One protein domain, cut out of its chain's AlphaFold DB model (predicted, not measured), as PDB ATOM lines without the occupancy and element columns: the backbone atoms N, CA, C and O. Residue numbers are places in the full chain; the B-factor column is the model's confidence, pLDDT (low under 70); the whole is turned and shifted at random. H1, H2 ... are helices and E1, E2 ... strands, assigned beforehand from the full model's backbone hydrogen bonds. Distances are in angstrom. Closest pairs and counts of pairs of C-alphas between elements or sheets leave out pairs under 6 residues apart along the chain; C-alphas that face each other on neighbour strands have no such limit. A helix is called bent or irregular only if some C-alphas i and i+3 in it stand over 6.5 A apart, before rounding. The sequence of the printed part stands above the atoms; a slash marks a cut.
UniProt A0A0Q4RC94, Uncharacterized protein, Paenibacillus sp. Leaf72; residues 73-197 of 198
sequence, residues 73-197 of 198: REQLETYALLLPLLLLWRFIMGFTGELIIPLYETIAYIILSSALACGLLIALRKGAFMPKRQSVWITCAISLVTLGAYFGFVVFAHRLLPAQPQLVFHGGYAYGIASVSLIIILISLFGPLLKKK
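This is residues 73 to 197 of the 198 residues of an uncharacterized protein of Paenibacillus sp. Leaf72 (UniProt A0A0Q4RC94). A loose fan of helices spreads from a small ribbon of two strands, E1 and E2: the long helical hairpin of H2 and H3 makes one arm, H4 the other. The bent helix H1 bridges them, packing on H4 with both its arms and on H2 with residues 83 to 86. The 125 printed residues include four named helices and two named antiparallel strands, in the order H1 E1 H2 H3 E2 H4, mostly helix. The whole is loose, radius of gyration of the C-alphas 17.5 A, and only just flat, spanning 51 by 48 by 26 A.

Find E1 at residues 98 to 102 and E2 at 166 to 170. From C-alpha 103 at (0.255, 17.774, 16.413), H2 runs 35.3 A to residue 127; H3, residues 132 to 160, runs 42.0 A. H4, residues 172 to 195, runs 33.6 A to C-alpha 195 at (-25.448, 24.868, 37.959). H1, residues 73 to 96, was assigned as one helix by its hydrogen bonds but is bent, C-alphas 86 and 89 being 7.5 A apart; its arms are H1a, 73 to 86, and H1b, 89 to 96.

Between E1 and E2, look for N 101 and O 167, 2.8 A apart. H2 and H3 touch at a shallow tilt of 12 degrees, opposite ways, closest at the C-alphas of Gly 127 and Ser 135, 4.9 A. H1b touches residues 174 to 182 of H4, closest at the C-alphas of Gly 94 and Ala 174, 4.9 A. H2 and H4 are apart. Every O i to N i+4 pair is within hydrogen-bond range in H2 and H3, against 8 of 10 in H1a, 18 of 20 in H4 and 0 of 4 in H1b, where 3 of 5 O i to N i+3 pairs are.

The farthest C-alphas, Arg 159 and Lys 197, are 52.1 A apart. The printed part has no cut, and its links are tight. Confidence is under 70 at residues 161 to 164 and 192 to 197.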
ATOM      1  N   ARG A  73     -10.315  33.017  37.176       77.12
ATOM      2  CA  ARG A  73     -11.028  31.751  37.344       77.12
ATOM      3  C   ARG A  73     -12.260  31.675  36.446       77.12
ATOM      4  O   ARG A  73     -12.410  30.686  35.749       77.12
ATOM      5  N   GLU A  74     -13.098  32.707  36.429       74.50
ATOM      6  CA  GLU A  74     -14.285  32.749  35.560       74.50
ATOM      7  C   GLU A  74     -13.891  32.714  34.079       74.50
ATOM      8  O   GLU A  74     -14.470  31.955  33.312       74.50
ATOM      9  N   GLN A  75     -12.840  33.445  33.690       74.94
ATOM     10  CA  GLN A  75     -12.305  33.394  32.324       74.94
ATOM     11  C   GLN A  75     -11.817  31.988  31.942       74.94
ATOM     12  O   GLN A  75     -12.077  31.520  30.832       74.94
ATOM     13  N   LEU A  76     -11.128  31.305  32.861       79.44
ATOM     14  CA  LEU A  76     -10.663  29.938  32.648       79.44
ATOM     15  C   LEU A  76     -11.827  28.944  32.592       79.44
ATOM     16  O   LEU A  76     -11.800  28.053  31.752       79.44
ATOM     17  N   GLU A  77     -12.853  29.104  33.431       79.50
ATOM     18  CA  GLU A  77     -14.069  28.286  33.378       79.50
ATOM     19  C   GLU A  77     -14.768  28.447  32.017       79.50
ATOM     20  O   GLU A  77     -15.108  27.445  31.391       79.50
ATOM     21  N   THR A  78     -14.896  29.670  31.489       78.12
ATOM     22  CA  THR A  78     -15.439  29.899  30.138       78.12
ATOM     23  C   THR A  78     -14.582  29.245  29.052       78.12
ATOM     24  O   THR A  78     -15.114  28.589  28.158       78.12
ATOM     25  N   TYR A  79     -13.256  29.380  29.125       80.81
ATOM     26  CA  TYR A  79     -12.356  28.763  28.147       80.81
ATOM     27  C   TYR A  79     -12.389  27.229  28.213       80.81
ATOM     28  O   TYR A  79     -12.419  26.569  27.176       80.81
ATOM     29  N   ALA A  80     -12.453  26.657  29.416       82.31
ATOM     30  CA  ALA A  80     -12.559  25.217  29.639       82.31
ATOM     31  C   ALA A  80     -13.869  24.632  29.095       82.31
ATOM     32  O   ALA A  80     -13.882  23.477  28.680       82.31
ATOM     33  N   LEU A  81     -14.947  25.422  29.054       82.88
ATOM     34  CA  LEU A  81     -16.207  25.031  28.417       82.88
ATOM     35  C   LEU A  81     -16.126  25.100  26.884       82.88
ATOM     36  O   LEU A  81     -16.649  24.223  26.202       82.88
ATOM     37  N   LEU A  82     -15.475  26.129  26.334       83.31
ATOM     38  CA  LEU A  82     -15.391  26.354  24.885       83.31
ATOM     39  C   LEU A  82     -14.397  25.421  24.183       83.31
ATOM     40  O   LEU A  82     -14.668  24.959  23.077       83.31
ATOM     41  N   LEU A  83     -13.252  25.129  24.800       86.56
ATOM     42  CA  LEU A  83     -12.172  24.374  24.160       86.56
ATOM     43  C   LEU A  83     -12.596  22.960  23.690       86.56
ATOM     44  O   LEU A  83     -12.299  22.618  22.541       86.56
ATOM     45  N   PRO A  84     -13.321  22.144  24.484       85.31
ATOM     46  CA  PRO A  84     -13.796  20.832  24.037       85.31
ATOM     47  C   PRO A  84     -14.789  20.915  22.873       85.31
ATOM     48  O   PRO A  84     -14.758  20.067  21.983       85.31
ATOM     49  N   LEU A  85     -15.640  21.950  22.843       85.31
ATOM     50  CA  LEU A  85     -16.600  22.181  21.757       85.31
ATOM     51  C   LEU A  85     -15.885  22.444  20.428       85.31
ATOM     52  O   LEU A  85     -16.287  21.902  19.401       85.31
ATOM     53  N   LEU A  86     -14.799  23.223  20.454       85.12
ATOM     54  CA  LEU A  86     -13.986  23.484  19.263       85.12
ATOM     55  C   LEU A  86     -13.333  22.202  18.733       85.12
ATOM     56  O   LEU A  86     -13.207  22.026  17.529       85.12
ATOM     57  N   LEU A  87     -12.945  21.275  19.610       85.31
ATOM     58  CA  LEU A  87     -12.253  20.043  19.221       85.31
ATOM     59  C   LEU A  87     -13.185  18.872  18.875       85.31
ATOM     60  O   LEU A  87     -12.696  17.820  18.458       85.31
ATOM     61  N   LEU A  88     -14.504  19.042  18.996       84.94
ATOM     62  CA  LEU A  88     -15.499  17.976  18.828       84.94
ATOM     63  C   LEU A  88     -15.339  17.215  17.508       84.94
ATOM     64  O   LEU A  88     -15.254  15.987  17.505       84.94
ATOM     65  N   TRP A  89     -15.229  17.940  16.393       81.62
ATOM     66  CA  TRP A  89     -15.085  17.333  15.067       81.62
ATOM     67  C   TRP A  89     -13.789  16.521  14.917       81.62
ATOM     68  O   TRP A  89     -13.736  15.580  14.133       81.62
ATOM     69  N   ARG A  90     -12.740  16.836  15.687       80.19
ATOM     70  CA  ARG A  90     -11.473  16.092  15.639       80.19
ATOM     71  C   ARG A  90     -11.604  14.721  16.289       80.19
ATOM     72  O   ARG A  90     -11.127  13.728  15.753       80.19
ATOM     73  N   PHE A  91     -12.249  14.677  17.450       81.75
ATOM     74  CA  PHE A  91     -12.371  13.451  18.231       81.75
ATOM     75  C   PHE A  91     -13.468  12.522  17.712       81.75
ATOM     76  O   PHE A  91     -13.415  11.326  17.989       81.75
ATOM     77  N   ILE A  92     -14.408  13.033  16.908       82.44
ATOM     78  CA  ILE A  92     -15.454  12.207  16.296       82.44
ATOM     79  C   ILE A  92     -14.870  11.138  15.364       82.44
ATOM     80  O   ILE A  92     -15.393  10.028  15.309       82.44
ATOM     81  N   MET A  93     -13.746  11.432  14.696       79.25
ATOM     82  CA  MET A  93     -13.071  10.467  13.825       79.25
ATOM     83  C   MET A  93     -12.547   9.259  14.606       79.25
ATOM     84  O   MET A  93     -12.500   8.170  14.052       79.25
ATOM     85  N   GLY A  94     -12.263   9.389  15.908       82.38
ATOM     86  CA  GLY A  94     -11.825   8.258  16.731       82.38
ATOM     87  C   GLY A  94     -12.875   7.149  16.882       82.38
ATOM     88  O   GLY A  94     -12.509   6.004  17.136       82.38
ATOM     89  N   PHE A  95     -14.162   7.436  16.641       84.88
ATOM     90  CA  PHE A  95     -15.210   6.407  16.574       84.88
ATOM     91  C   PHE A  95     -15.135   5.535  15.312       84.88
ATOM     92  O   PHE A  95     -15.815   4.515  15.241       84.88
ATOM     93  N   THR A  96     -14.301   5.891  14.333       84.81
ATOM     94  CA  THR A  96     -14.031   5.040  13.163       84.81
ATOM     95  C   THR A  96     -13.008   3.936  13.453       84.81
ATOM     96  O   THR A  96     -12.802   3.064  12.617       84.81
ATOM     97  N   GLY A  97     -12.408   3.924  14.651       80.00
ATOM     98  CA  GLY A  97     -11.399   2.942  15.064       80.00
ATOM     99  C   GLY A  97      -9.957   3.362  14.771       80.00
ATOM    100  O   GLY A  97      -9.027   2.730  15.276       80.00
ATOM    101  N   GLU A  98      -9.768   4.462  14.041       85.50
ATOM    102  CA  GLU A  98      -8.474   5.102  13.820       85.50
ATOM    103  C   GLU A  98      -8.538   6.575  14.217       85.50
ATOM    104  O   GLU A  98      -9.428   7.321  13.807       85.50
ATOM    105  N   LEU A  99      -7.583   7.007  15.039       83.94
ATOM    106  CA  LEU A  99      -7.456   8.398  15.453       83.94
ATOM    107  C   LEU A  99      -6.047   8.884  15.131       83.94
ATOM    108  O   LEU A  99      -5.086   8.534  15.816       83.94
ATOM    109  N   ILE A 100      -5.948   9.704  14.087       85.06
ATOM    110  CA  ILE A 100      -4.701  10.321  13.634       85.06
ATOM    111  C   ILE A 100      -4.709  11.781  14.085       85.06
ATOM    112  O   ILE A 100      -5.544  12.577  13.656       85.06
ATOM    113  N   ILE A 101      -3.781  12.139  14.970       84.81
ATOM    114  CA  ILE A 101      -3.641  13.491  15.513       84.81
ATOM    115  C   ILE A 101      -2.308  14.077  15.033       84.81
ATOM    116  O   ILE A 101      -1.269  13.860  15.665       84.81
ATOM    117  N   PRO A 102      -2.309  14.845  13.929       86.25
ATOM    118  CA  PRO A 102      -1.159  15.651  13.543       86.25
ATOM    119  C   PRO A 102      -1.007  16.812  14.533       86.25
ATOM    120  O   PRO A 102      -1.878  17.685  14.632       86.25
ATOM    121  N   LEU A 103       0.088  16.828  15.300       83.19
ATOM    122  CA  LEU A 103       0.255  17.774  16.413       83.19
ATOM    123  C   LEU A 103       0.238  19.235  15.946       83.19
ATOM    124  O   LEU A 103      -0.442  20.066  16.546       83.19
ATOM    125  N   TYR A 104       0.929  19.545  14.849       83.75
ATOM    126  CA  TYR A 104       1.038  20.914  14.343       83.75
ATOM    127  C   TYR A 104      -0.313  21.455  13.826       83.75
ATOM    128  O   TYR A 104      -0.686  22.573  14.180       83.75
ATOM    129  N   GLU A 105      -1.096  20.663  13.075       83.38
ATOM    130  CA  GLU A 105      -2.455  21.061  12.652       83.38
ATOM    131  C   GLU A 105      -3.372  21.195  13.855       83.38
ATOM    132  O   GLU A 105      -4.271  22.030  13.879       83.38
ATOM    133  N   THR A 106      -3.170  20.354  14.871       84.88
ATOM    134  CA  THR A 106      -3.952  20.412  16.103       84.88
ATOM    135  C   THR A 106      -3.729  21.717  16.841       84.88
ATOM    136  O   THR A 106      -4.695  22.419  17.136       84.88
ATOM    137  N   ILE A 107      -2.473  22.096  17.050       86.69
ATOM    138  CA  ILE A 107      -2.116  23.353  17.707       86.69
ATOM    139  C   ILE A 107      -2.600  24.551  16.883       86.69
ATOM    140  O   ILE A 107      -3.269  25.434  17.421       86.69
ATOM    141  N   ALA A 108      -2.335  24.573  15.575       87.19
ATOM    142  CA  ALA A 108      -2.747  25.677  14.711       87.19
ATOM    143  C   ALA A 108      -4.269  25.836  14.650       87.19
ATOM    144  O   ALA A 108      -4.781  26.949  14.739       87.19
ATOM    145  N   TYR A 109      -5.003  24.728  14.574       86.75
ATOM    146  CA  TYR A 109      -6.457  24.738  14.646       86.75
ATOM    147  C   TYR A 109      -6.968  25.283  15.978       86.75
ATOM    148  O   TYR A 109      -7.886  26.093  15.964       86.75
ATOM    149  N   ILE A 110      -6.396  24.885  17.123       88.62
ATOM    150  CA  ILE A 110      -6.805  25.410  18.440       88.62
ATOM    151  C   ILE A 110      -6.609  26.927  18.481       88.62
ATOM    152  O   ILE A 110      -7.515  27.650  18.892       88.62
ATOM    153  N   ILE A 111      -5.461  27.417  18.006       89.62
ATOM    154  CA  ILE A 111      -5.151  28.851  17.982       89.62
ATOM    155  C   ILE A 111      -6.122  29.599  17.060       89.62
ATOM    156  O   ILE A 111      -6.738  30.578  17.480       89.62
ATOM    157  N   LEU A 112      -6.301  29.129  15.823       89.69
ATOM    158  CA  LEU A 112      -7.156  29.781  14.826       89.69
ATOM    159  C   LEU A 112      -8.639  29.731  15.203       89.69
ATOM    160  O   LEU A 112      -9.337  30.731  15.061       89.69
ATOM    161  N   SER A 113      -9.124  28.602  15.720       86.75
ATOM    162  CA  SER A 113     -10.512  28.456  16.176       86.75
ATOM    163  C   SER A 113     -10.798  29.297  17.420       86.75
ATOM    164  O   SER A 113     -11.850  29.929  17.490       86.75
ATOM    165  N   SER A 114      -9.849  29.402  18.356       88.31
ATOM    166  CA  SER A 114      -9.966  30.298  19.516       88.31
ATOM    167  C   SER A 114      -9.968  31.769  19.093       88.31
ATOM    168  O   SER A 114     -10.775  32.556  19.592       88.31
ATOM    169  N   ALA A 115      -9.112  32.146  18.137       89.12
ATOM    170  CA  ALA A 115      -9.092  33.490  17.565       89.12
ATOM    171  C   ALA A 115     -10.407  33.819  16.839       89.12
ATOM    172  O   ALA A 115     -10.952  34.906  17.032       89.12
ATOM    173  N   LEU A 116     -10.954  32.870  16.068       89.56
ATOM    174  CA  LEU A 116     -12.258  33.004  15.418       89.56
ATOM    175  C   LEU A 116     -13.377  33.160  16.445       89.56
ATOM    176  O   LEU A 116     -14.154  34.101  16.343       89.56
ATOM    177  N   ALA A 117     -13.443  32.292  17.457       86.94
ATOM    178  CA  ALA A 117     -14.450  32.371  18.510       86.94
ATOM    179  C   ALA A 117     -14.408  33.732  19.223       86.94
ATOM    180  O   ALA A 117     -15.440  34.383  19.373       86.94
ATOM    181  N   CYS A 118     -13.217  34.215  19.585       85.06
ATOM    182  CA  CYS A 118     -13.040  35.538  20.183       85.06
ATOM    183  C   CYS A 118     -13.470  36.667  19.228       85.06
ATOM    184  O   CYS A 118     -14.223  37.563  19.617       85.06
ATOM    185  N   GLY A 119     -13.059  36.599  17.959       85.75
ATOM    186  CA  GLY A 119     -13.448  37.558  16.926       85.75
ATOM    187  C   GLY A 119     -14.961  37.613  16.712       85.75
ATOM    188  O   GLY A 119     -15.527  38.704  16.647       85.75
ATOM    189  N   LEU A 120     -15.627  36.456  16.680       85.75
ATOM    190  CA  LEU A 120     -17.081  36.339  16.576       85.75
ATOM    191  C   LEU A 120     -17.781  36.915  17.808       85.75
ATOM    192  O   LEU A 120     -18.732  37.670  17.648       85.75
ATOM    193  N   LEU A 121     -17.299  36.639  19.024       82.62
ATOM    194  CA  LEU A 121     -17.860  37.226  20.248       82.62
ATOM    195  C   LEU A 121     -17.770  38.760  20.233       82.62
ATOM    196  O   LEU A 121     -18.746  39.447  20.544       82.62
ATOM    197  N   ILE A 122     -16.628  39.313  19.813       82.06
ATOM    198  CA  ILE A 122     -16.441  40.766  19.681       82.06
ATOM    199  C   ILE A 122     -17.351  41.337  18.585       82.06
ATOM    200  O   ILE A 122     -17.949  42.400  18.775       82.06
ATOM    201  N   ALA A 123     -17.461  40.652  17.444       85.00
ATOM    202  CA  ALA A 123     -18.314  41.063  16.334       85.00
ATOM    203  C   ALA A 123     -19.793  41.059  16.728       85.00
ATOM    204  O   ALA A 123     -20.481  42.043  16.472       85.00
ATOM    205  N   LEU A 124     -20.256  40.016  17.422       82.00
ATOM    206  CA  LEU A 124     -21.609  39.927  17.968       82.00
ATOM    207  C   LEU A 124     -21.878  41.073  18.942       82.00
ATOM    208  O   LEU A 124     -22.870  41.780  18.783       82.00
ATOM    209  N   ARG A 125     -20.961  41.335  19.883       77.38
ATOM    210  CA  ARG A 125     -21.097  42.446  20.835       77.38
ATOM    211  C   ARG A 125     -21.208  43.798  20.130       77.38
ATOM    212  O   ARG A 125     -22.084  44.590  20.456       77.38
ATOM    213  N   LYS A 126     -20.347  44.081  19.149       76.62
ATOM    214  CA  LYS A 126     -20.441  45.326  18.361       76.62
ATOM    215  C   LYS A 126     -21.699  45.363  17.490       76.62
ATOM    216  O   LYS A 126     -22.258  46.437  17.287       76.62
ATOM    217  N   GLY A 127     -22.147  44.200  17.030       78.31
ATOM    218  CA  GLY A 127     -23.360  43.994  16.252       78.31
ATOM    219  C   GLY A 127     -24.653  44.342  16.989       78.31
ATOM    220  O   GLY A 127     -25.642  44.612  16.319       78.31
ATOM    221  N   ALA A 128     -24.638  44.387  18.329       77.00
ATOM    222  CA  ALA A 128     -25.798  44.695  19.175       77.00
ATOM    223  C   ALA A 128     -26.500  46.015  18.815       77.00
ATOM    224  O   ALA A 128     -27.719  46.083  18.854       77.00
ATOM    225  N   PHE A 129     -25.720  47.037  18.449       75.81
ATOM    226  CA  PHE A 129     -26.202  48.386  18.124       75.81
ATOM    227  C   PHE A 129     -25.984  48.751  16.645       75.81
ATOM    228  O   PHE A 129     -26.044  49.920  16.267       75.81
ATOM    229  N   MET A 130     -25.644  47.774  15.799       77.19
ATOM    230  CA  MET A 130     -25.397  47.983  14.370       77.19
ATOM    231  C   MET A 130     -26.571  47.478  13.527       77.19
ATOM    232  O   MET A 130     -27.248  46.522  13.911       77.19
ATOM    233  N   PRO A 131     -26.793  48.039  12.324       74.88
ATOM    234  CA  PRO A 131     -27.806  47.516  11.420       74.88
ATOM    235  C   PRO A 131     -27.493  46.060  11.051       74.88
ATOM    236  O   PRO A 131     -26.349  45.717  10.731       74.88
ATOM    237  N   LYS A 132     -28.529  45.206  11.030       73.81
ATOM    238  CA  LYS A 132     -28.408  43.746  10.831       73.81
ATOM    239  C   LYS A 132     -27.506  43.360   9.651       73.81
ATOM    240  O   LYS A 132     -26.713  42.430   9.763       73.81
ATOM    241  N   ARG A 133     -27.568  44.106   8.540       75.69
ATOM    242  CA  ARG A 133     -26.738  43.871   7.347       75.69
ATOM    243  C   ARG A 133     -25.239  44.020   7.636       75.69
ATOM    244  O   ARG A 133     -24.471  43.161   7.228       75.69
ATOM    245  N   GLN A 134     -24.815  45.065   8.348       78.81
ATOM    246  CA  GLN A 134     -23.392  45.286   8.639       78.81
ATOM    247  C   GLN A 134     -22.833  44.229   9.596       78.81
ATOM    248  O   GLN A 134     -21.738  43.724   9.365       78.81
ATOM    249  N   SER A 135     -23.603  43.835  10.614       75.06
ATOM    250  CA  SER A 135     -23.206  42.776  11.554       75.06
ATOM    251  C   SER A 135     -22.947  41.439  10.839       75.06
ATOM    252  O   SER A 135     -21.910  40.803  11.051       75.06
ATOM    253  N   VAL A 136     -23.822  41.056   9.900       82.31
ATOM    254  CA  VAL A 136     -23.647  39.838   9.085       82.31
ATOM    255  C   VAL A 136     -22.394  39.920   8.212       82.31
ATOM    256  O   VAL A 136     -21.626  38.962   8.163       82.31
ATOM    257  N   TRP A 137     -22.145  41.061   7.564       84.06
ATOM    258  CA  TRP A 137     -20.959  41.247   6.721       84.06
ATOM    259  C   TRP A 137     -19.652  41.159   7.512       84.06
ATOM    260  O   TRP A 137     -18.725  40.487   7.068       84.06
ATOM    261  N   ILE A 138     -19.583  41.772   8.699       84.56
ATOM    262  CA  ILE A 138     -18.405  41.684   9.578       84.56
ATOM    263  C   ILE A 138     -18.168  40.232  10.005       84.56
ATOM    264  O   ILE A 138     -17.049  39.730   9.916       84.56
ATOM    265  N   THR A 139     -19.228  39.540  10.423       84.38
ATOM    266  CA  THR A 139     -19.161  38.137  10.857       84.38
ATOM    267  C   THR A 139     -18.691  37.225   9.719       84.38
ATOM    268  O   THR A 139     -17.817  36.376   9.906       84.38
ATOM    269  N   CYS A 140     -19.220  37.436   8.512       86.44
ATOM    270  CA  CYS A 140     -18.818  36.718   7.308       86.44
ATOM    271  C   CYS A 140     -17.349  36.990   6.942       86.44
ATOM    272  O   CYS A 140     -16.598  36.044   6.712       86.44
ATOM    273  N   ALA A 141     -16.912  38.253   6.974       88.94
ATOM    274  CA  ALA A 141     -15.536  38.636   6.673       88.94
ATOM    275  C   ALA A 141     -14.529  37.998   7.643       88.94
ATOM    276  O   ALA A 141     -13.543  37.416   7.197       88.94
ATOM    277  N   ILE A 142     -14.798  38.041   8.955       88.56
ATOM    278  CA  ILE A 142     -13.948  37.396   9.971       88.56
ATOM    279  C   ILE A 142     -13.853  35.891   9.702       88.56
ATOM    280  O   ILE A 142     -12.757  35.335   9.692       88.56
ATOM    281  N   SER A 143     -14.986  35.247   9.419       85.75
ATOM    282  CA  SER A 143     -15.041  33.803   9.164       85.75
ATOM    283  C   SER A 143     -14.236  33.413   7.921       85.75
ATOM    284  O   SER A 143     -13.499  32.428   7.939       85.75
ATOM    285  N   LEU A 144     -14.330  34.212   6.856       90.31
ATOM    286  CA  LEU A 144     -13.626  33.981   5.595       90.31
ATOM    287  C   LEU A 144     -12.113  34.186   5.745       90.31
ATOM    288  O   LEU A 144     -11.334  33.373   5.247       90.31
ATOM    289  N   VAL A 145     -11.690  35.210   6.493       90.69
ATOM    290  CA  VAL A 145     -10.272  35.446   6.815       90.69
ATOM    291  C   VAL A 145      -9.692  34.290   7.628       90.69
ATOM    292  O   VAL A 145      -8.617  33.795   7.291       90.69
ATOM    293  N   THR A 146     -10.386  33.814   8.666       85.31
ATOM    294  CA  THR A 146      -9.895  32.680   9.465       85.31
ATOM    295  C   THR A 146      -9.836  31.394   8.643       85.31
ATOM    296  O   THR A 146      -8.858  30.656   8.742       85.31
ATOM    297  N   LEU A 147     -10.834  31.133   7.794       87.62
ATOM    298  CA  LEU A 147     -10.834  29.960   6.919       87.62
ATOM    299  C   LEU A 147      -9.680  30.007   5.909       87.62
ATOM    300  O   LEU A 147      -8.974  29.014   5.738       87.62
ATOM    301  N   GLY A 148      -9.431  31.172   5.307       89.31
ATOM    302  CA  GLY A 148      -8.278  31.395   4.434       89.31
ATOM    303  C   GLY A 148      -6.944  31.202   5.160       89.31
ATOM    304  O   GLY A 148      -6.051  30.545   4.629       89.31
ATOM    305  N   ALA A 149      -6.822  31.698   6.394       89.00
ATOM    306  CA  ALA A 149      -5.631  31.503   7.221       89.00
ATOM    307  C   ALA A 149      -5.401  30.025   7.574       89.00
ATOM    308  O   ALA A 149      -4.268  29.552   7.505       89.00
ATOM    309  N   TYR A 150      -6.463  29.279   7.894       86.88
ATOM    310  CA  TYR A 150      -6.382  27.841   8.152       86.88
ATOM    311  C   TYR A 150      -5.928  27.073   6.911       86.88
ATOM    312  O   TYR A 150      -4.974  26.302   6.973       86.88
ATOM    313  N   PHE A 151      -6.566  27.328   5.768       87.38
ATOM    314  CA  PHE A 151      -6.211  26.674   4.513       87.38
ATOM    315  C   PHE A 151      -4.774  27.004   4.089       87.38
ATOM    316  O   PHE A 151      -4.004  26.108   3.747       87.38
ATOM    317  N   GLY A 152      -4.380  28.277   4.191       87.62
ATOM    318  CA  GLY A 152      -3.015  28.725   3.931       87.62
ATOM    319  C   GLY A 152      -1.994  28.044   4.841       87.62
ATOM    320  O   GLY A 152      -0.963  27.585   4.355       87.62
ATOM    321  N   PHE A 153      -2.299  27.908   6.135       86.81
ATOM    322  CA  PHE A 153      -1.442  27.200   7.084       86.81
ATOM    323  C   PHE A 153      -1.285  25.718   6.729       86.81
ATOM    324  O   PHE A 153      -0.163  25.222   6.723       86.81
ATOM    325  N   VAL A 154      -2.373  25.017   6.392       82.38
ATOM    326  CA  VAL A 154      -2.327  23.590   6.022       82.38
ATOM    327  C   VAL A 154      -1.488  23.376   4.760       82.38
ATOM    328  O   VAL A 154      -0.594  22.531   4.750       82.38
ATOM    329  N   VAL A 155      -1.710  24.177   3.712       84.81
ATOM    330  CA  VAL A 155      -0.931  24.092   2.464       84.81
ATOM    331  C   VAL A 155       0.545  24.412   2.712       84.81
ATOM    332  O   VAL A 155       1.426  23.711   2.209       84.81
ATOM    333  N   PHE A 156       0.826  25.452   3.500       84.69
ATOM    334  CA  PHE A 156       2.189  25.837   3.863       84.69
ATOM    335  C   PHE A 156       2.893  24.734   4.653       84.69
ATOM    336  O   PHE A 156       4.006  24.343   4.309       84.69
ATOM    337  N   ALA A 157       2.238  24.192   5.675       80.62
ATOM    338  CA  ALA A 157       2.813  23.168   6.528       80.62
ATOM    339  C   ALA A 157       3.054  21.853   5.780       80.62
ATOM    340  O   ALA A 157       4.103  21.240   5.969       80.62
ATOM    341  N   HIS A 158       2.157  21.462   4.869       77.62
ATOM    342  CA  HIS A 158       2.380  20.288   4.026       77.62
ATOM    343  C   HIS A 158       3.559  20.490   3.056       77.62
ATOM    344  O   HIS A 158       4.300  19.544   2.789       77.62
ATOM    345  N   ARG A 159       3.778  21.714   2.553       78.25
ATOM    346  CA  ARG A 159       4.941  22.014   1.703       78.25
ATOM    347  C   ARG A 159       6.263  22.078   2.464       78.25
ATOM    348  O   ARG A 159       7.278  21.689   1.897       78.25
ATOM    349  N   LEU A 160       6.276  22.605   3.689       75.12
ATOM    350  CA  LEU A 160       7.517  22.852   4.435       75.12
ATOM    351  C   LEU A 160       7.970  21.660   5.292       75.12
ATOM    352  O   LEU A 160       9.167  21.495   5.509       75.12
ATOM    353  N   LEU A 161       7.033  20.854   5.798       68.81
ATOM    354  CA  LEU A 161       7.302  19.763   6.738       68.81
ATOM    355  C   LEU A 161       6.696  18.450   6.210       68.81
ATOM    356  O   LEU A 161       5.565  18.112   6.567       68.81
ATOM    357  N   PRO A 162       7.425  17.689   5.368       65.44
ATOM    358  CA  PRO A 162       6.938  16.412   4.840       65.44
ATOM    359  C   PRO A 162       6.840  15.314   5.912       65.44
ATOM    360  O   PRO A 162       6.044  14.393   5.768       65.44
ATOM    361  N   ALA A 163       7.607  15.418   7.005       66.06
ATOM    362  CA  ALA A 163       7.516  14.525   8.156       66.06
ATOM    363  C   ALA A 163       6.817  15.244   9.313       66.06
ATOM    364  O   ALA A 163       7.410  16.063  10.017       66.06
ATOM    365  N   GLN A 164       5.535  14.951   9.491       68.75
ATOM    366  CA  GLN A 164       4.729  15.527  10.558       68.75
ATOM    367  C   GLN A 164       4.714  14.555  11.738       68.75
ATOM    368  O   GLN A 164       4.444  13.371  11.531       68.75
ATOM    369  N   PRO A 165       4.974  15.009  12.977       77.31
ATOM    370  CA  PRO A 165       4.765  14.163  14.139       77.31
ATOM    371  C   PRO A 165       3.261  13.892  14.273       77.31
ATOM    372  O   PRO A 165       2.468  14.786  14.593       77.31
ATOM    373  N   GLN A 166       2.881  12.654  13.969       80.69
ATOM    374  CA  GLN A 166       1.514  12.158  14.028       80.69
ATOM    375  C   GLN A 166       1.398  11.195  15.204       80.69
ATOM    376  O   GLN A 166       2.179  10.254  15.332       80.69
ATOM    377  N   LEU A 167       0.416  11.433  16.065       80.62
ATOM    378  CA  LEU A 167      -0.004  10.440  17.043       80.62
ATOM    379  C   LEU A 167      -1.093   9.598  16.396       80.62
ATOM    380  O   LEU A 167      -2.165  10.117  16.087       80.62
ATOM    381  N   VAL A 168      -0.803   8.320  16.177       82.75
ATOM    382  CA  VAL A 168      -1.764   7.373  15.619       82.75
ATOM    383  C   VAL A 168      -2.197   6.423  16.723       82.75
ATOM    384  O   VAL A 168      -1.381   5.698  17.293       82.75
ATOM    385  N   PHE A 169      -3.486   6.446  17.037       83.25
ATOM    386  CA  PHE A 169      -4.109   5.492  17.941       83.25
ATOM    387  C   PHE A 169      -4.997   4.556  17.129       83.25
ATOM    388  O   PHE A 169      -5.846   5.011  16.361       83.25
ATOM    389  N   HIS A 170      -4.816   3.253  17.330       85.62
ATOM    390  CA  HIS A 170      -5.607   2.215  16.677       85.62
ATOM    391  C   HIS A 170      -6.483   1.471  17.688       85.62
ATOM    392  O   HIS A 170      -6.096   1.256  18.843       85.62
ATOM    393  N   GLY A 171      -7.659   1.040  17.231       84.50
ATOM    394  CA  GLY A 171      -8.536   0.121  17.953       84.50
ATOM    395  C   GLY A 171      -9.040   0.694  19.277       84.50
ATOM    396  O   GLY A 171      -9.521   1.824  19.341       84.50
ATOM    397  N   GLY A 172      -8.935  -0.090  20.355       83.00
ATOM    398  CA  GLY A 172      -9.502   0.245  21.670       83.00
ATOM    399  C   GLY A 172      -9.084   1.615  22.220       83.00
ATOM    400  O   GLY A 172      -9.899   2.303  22.833       83.00
ATOM    401  N   TYR A 173      -7.851   2.055  21.952       84.50
ATOM    402  CA  TYR A 173      -7.358   3.362  22.398       84.50
ATOM    403  C   TYR A 173      -8.040   4.529  21.672       84.50
ATOM    404  O   TYR A 173      -8.334   5.543  22.303       84.50
ATOM    405  N   ALA A 174      -8.346   4.381  20.377       85.50
ATOM    406  CA  ALA A 174      -9.060   5.398  19.604       85.50
ATOM    407  C   ALA A 174     -10.492   5.585  20.132       85.50
ATOM    408  O   ALA A 174     -10.901   6.712  20.422       85.50
ATOM    409  N   TYR A 175     -11.208   4.479  20.366       86.00
ATOM    410  CA  TYR A 175     -12.541   4.505  20.977       86.00
ATOM    411  C   TYR A 175     -12.517   5.078  22.398       86.00
ATOM    412  O   TYR A 175     -13.408   5.846  22.766       86.00
ATOM    413  N   GLY A 176     -11.495   4.738  23.190       87.31
ATOM    414  CA  GLY A 176     -11.311   5.255  24.544       87.31
ATOM    415  C   GLY A 176     -11.156   6.775  24.568       87.31
ATOM    416  O   GLY A 176     -11.896   7.457  25.277       87.31
ATOM    417  N   ILE A 177     -10.257   7.321  23.743       86.12
ATOM    418  CA  ILE A 177     -10.040   8.773  23.642       86.12
ATOM    419  C   ILE A 177     -11.307   9.473  23.135       86.12
ATOM    420  O   ILE A 177     -11.727  10.468  23.725       86.12
ATOM    421  N   ALA A 178     -11.957   8.945  22.093       86.62
ATOM    422  CA  ALA A 178     -13.197   9.514  21.565       86.62
ATOM    423  C   ALA A 178     -14.321   9.546  22.618       86.62
ATOM    424  O   ALA A 178     -15.008  10.558  22.764       86.62
ATOM    425  N   SER A 179     -14.460   8.474  23.405       87.31
ATOM    426  CA  SER A 179     -15.466   8.369  24.470       87.31
ATOM    427  C   SER A 179     -15.205   9.354  25.609       87.31
ATOM    428  O   SER A 179     -16.125  10.041  26.048       87.31
ATOM    429  N   VAL A 180     -13.952   9.481  26.059       89.12
ATOM    430  CA  VAL A 180     -13.566  10.456  27.094       89.12
ATOM    431  C   VAL A 180     -13.819  11.883  26.610       89.12
ATOM    432  O   VAL A 180     -14.435  12.671  27.327       89.12
ATOM    433  N   SER A 181     -13.418  12.209  25.378       86.88
ATOM    434  CA  SER A 181     -13.675  13.524  24.781       86.88
ATOM    435  C   SER A 181     -15.171  13.828  24.693       86.88
ATOM    436  O   SER A 181     -15.592  14.935  25.024       86.88
ATOM    437  N   LEU A 182     -15.996  12.844  24.320       88.62
ATOM    438  CA  LEU A 182     -17.451  12.994  24.277       88.62
ATOM    439  C   LEU A 182     -18.043  13.246  25.671       88.62
ATOM    440  O   LEU A 182     -18.882  14.131  25.819       88.62
ATOM    441  N   ILE A 183     -17.570  12.547  26.707       88.62
ATOM    442  CA  ILE A 183     -17.987  12.792  28.096       88.62
ATOM    443  C   ILE A 183     -17.617  14.217  28.532       88.62
ATOM    444  O   ILE A 183     -18.455  14.916  29.101       88.62
ATOM    445  N   ILE A 184     -16.402  14.685  28.230       87.56
ATOM    446  CA  ILE A 184     -15.962  16.056  28.544       87.56
ATOM    447  C   ILE A 184     -16.859  17.090  27.847       87.56
ATOM    448  O   ILE A 184     -17.247  18.089  28.456       87.56
ATOM    449  N   ILE A 185     -17.228  16.846  26.590       86.38
ATOM    450  CA  ILE A 185     -18.134  17.713  25.826       86.38
ATOM    451  C   ILE A 185     -19.534  17.720  26.442       86.38
ATOM    452  O   ILE A 185     -20.115  18.790  26.610       86.38
ATOM    453  N   LEU A 186     -20.068  16.558  26.829       86.75
ATOM    454  CA  LEU A 186     -21.363  16.469  27.506       86.75
ATOM    455  C   LEU A 186     -21.344  17.232  28.835       86.75
ATOM    456  O   LEU A 186     -22.257  18.008  29.104       86.75
ATOM    457  N   ILE A 187     -20.287  17.088  29.634       86.06
ATOM    458  CA  ILE A 187     -20.113  17.865  30.870       86.06
ATOM    459  C   ILE A 187     -20.032  19.365  30.559       86.06
ATOM    460  O   ILE A 187     -20.602  20.167  31.292       86.06
ATOM    461  N   SER A 188     -19.380  19.756  29.466       84.19
ATOM    462  CA  SER A 188     -19.266  21.165  29.071       84.19
ATOM    463  C   SER A 188     -20.602  21.753  28.597       84.19
ATOM    464  O   SER A 188     -20.926  22.890  28.924       84.19
ATOM    465  N   LEU A 189     -21.422  20.976  27.884       82.56
ATOM    466  CA  LEU A 189     -22.759  21.388  27.438       82.56
ATOM    467  C   LEU A 189     -23.774  21.434  28.591       82.56
ATOM    468  O   LEU A 189     -24.533  22.395  28.716       82.56
ATOM    469  N   PHE A 190     -23.794  20.405  29.442       81.25
ATOM    470  CA  PHE A 190     -24.806  20.247  30.492       81.25
ATOM    471  C   PHE A 190     -24.388  20.813  31.854       81.25
ATOM    472  O   PHE A 190     -25.248  21.124  32.677       81.25
ATOM    473  N   GLY A 191     -23.096  21.009  32.110       74.44
ATOM    474  CA  GLY A 191     -22.579  21.562  33.365       74.44
ATOM    475  C   GLY A 191     -23.173  22.931  33.726       74.44
ATOM    476  O   GLY A 191     -23.656  23.096  34.851       74.44
ATOM    477  N   PRO A 192     -23.221  23.904  32.796       68.38
ATOM    478  CA  PRO A 192     -23.865  25.196  33.038       68.38
ATOM    479  C   PRO A 192     -25.377  25.084  33.298       68.38
ATOM    480  O   PRO A 192     -25.915  25.802  34.142       68.38
ATOM    481  N   LEU A 193     -26.064  24.153  32.621       63.97
ATOM    482  CA  LEU A 193     -27.500  23.904  32.805       63.97
ATOM    483  C   LEU A 193     -27.808  23.312  34.188       63.97
ATOM    484  O   LEU A 193     -28.832  23.641  34.784       63.97
ATOM    485  N   LEU A 194     -26.907  22.485  34.724       60.62
ATOM    486  CA  LEU A 194     -27.038  21.884  36.053       60.62
ATOM    487  C   LEU A 194     -26.695  22.864  37.188       60.62
ATOM    488  O   LEU A 194     -27.313  22.796  38.250       60.62
ATOM    489  N   LYS A 195     -25.771  23.814  36.974       59.97
ATOM    490  CA  LYS A 195     -25.448  24.868  37.959       59.97
ATOM    491  C   LYS A 195     -26.582  25.885  38.157       59.97
ATOM    492  O   LYS A 195     -26.722  26.397  39.259       59.97
ATOM    493  N   LYS A 196     -27.414  26.151  37.140       49.59
ATOM    494  CA  LYS A 196     -28.526  27.130  37.205       49.59
ATOM    495  C   LYS A 196     -29.707  26.732  38.108       49.59
ATOM    496  O   LYS A 196     -30.634  27.522  38.251       49.59
ATOM    497  N   LYS A 197     -29.702  25.528  38.695       40.72
ATOM    498  CA  LYS A 197     -30.767  25.019  39.581       40.72
ATOM    499  C   LYS A 197     -30.488  25.172  41.089       40.72
ATOM    500  O   LYS A 197     -31.233  24.598  41.879       40.72
TER     501      LYS A 197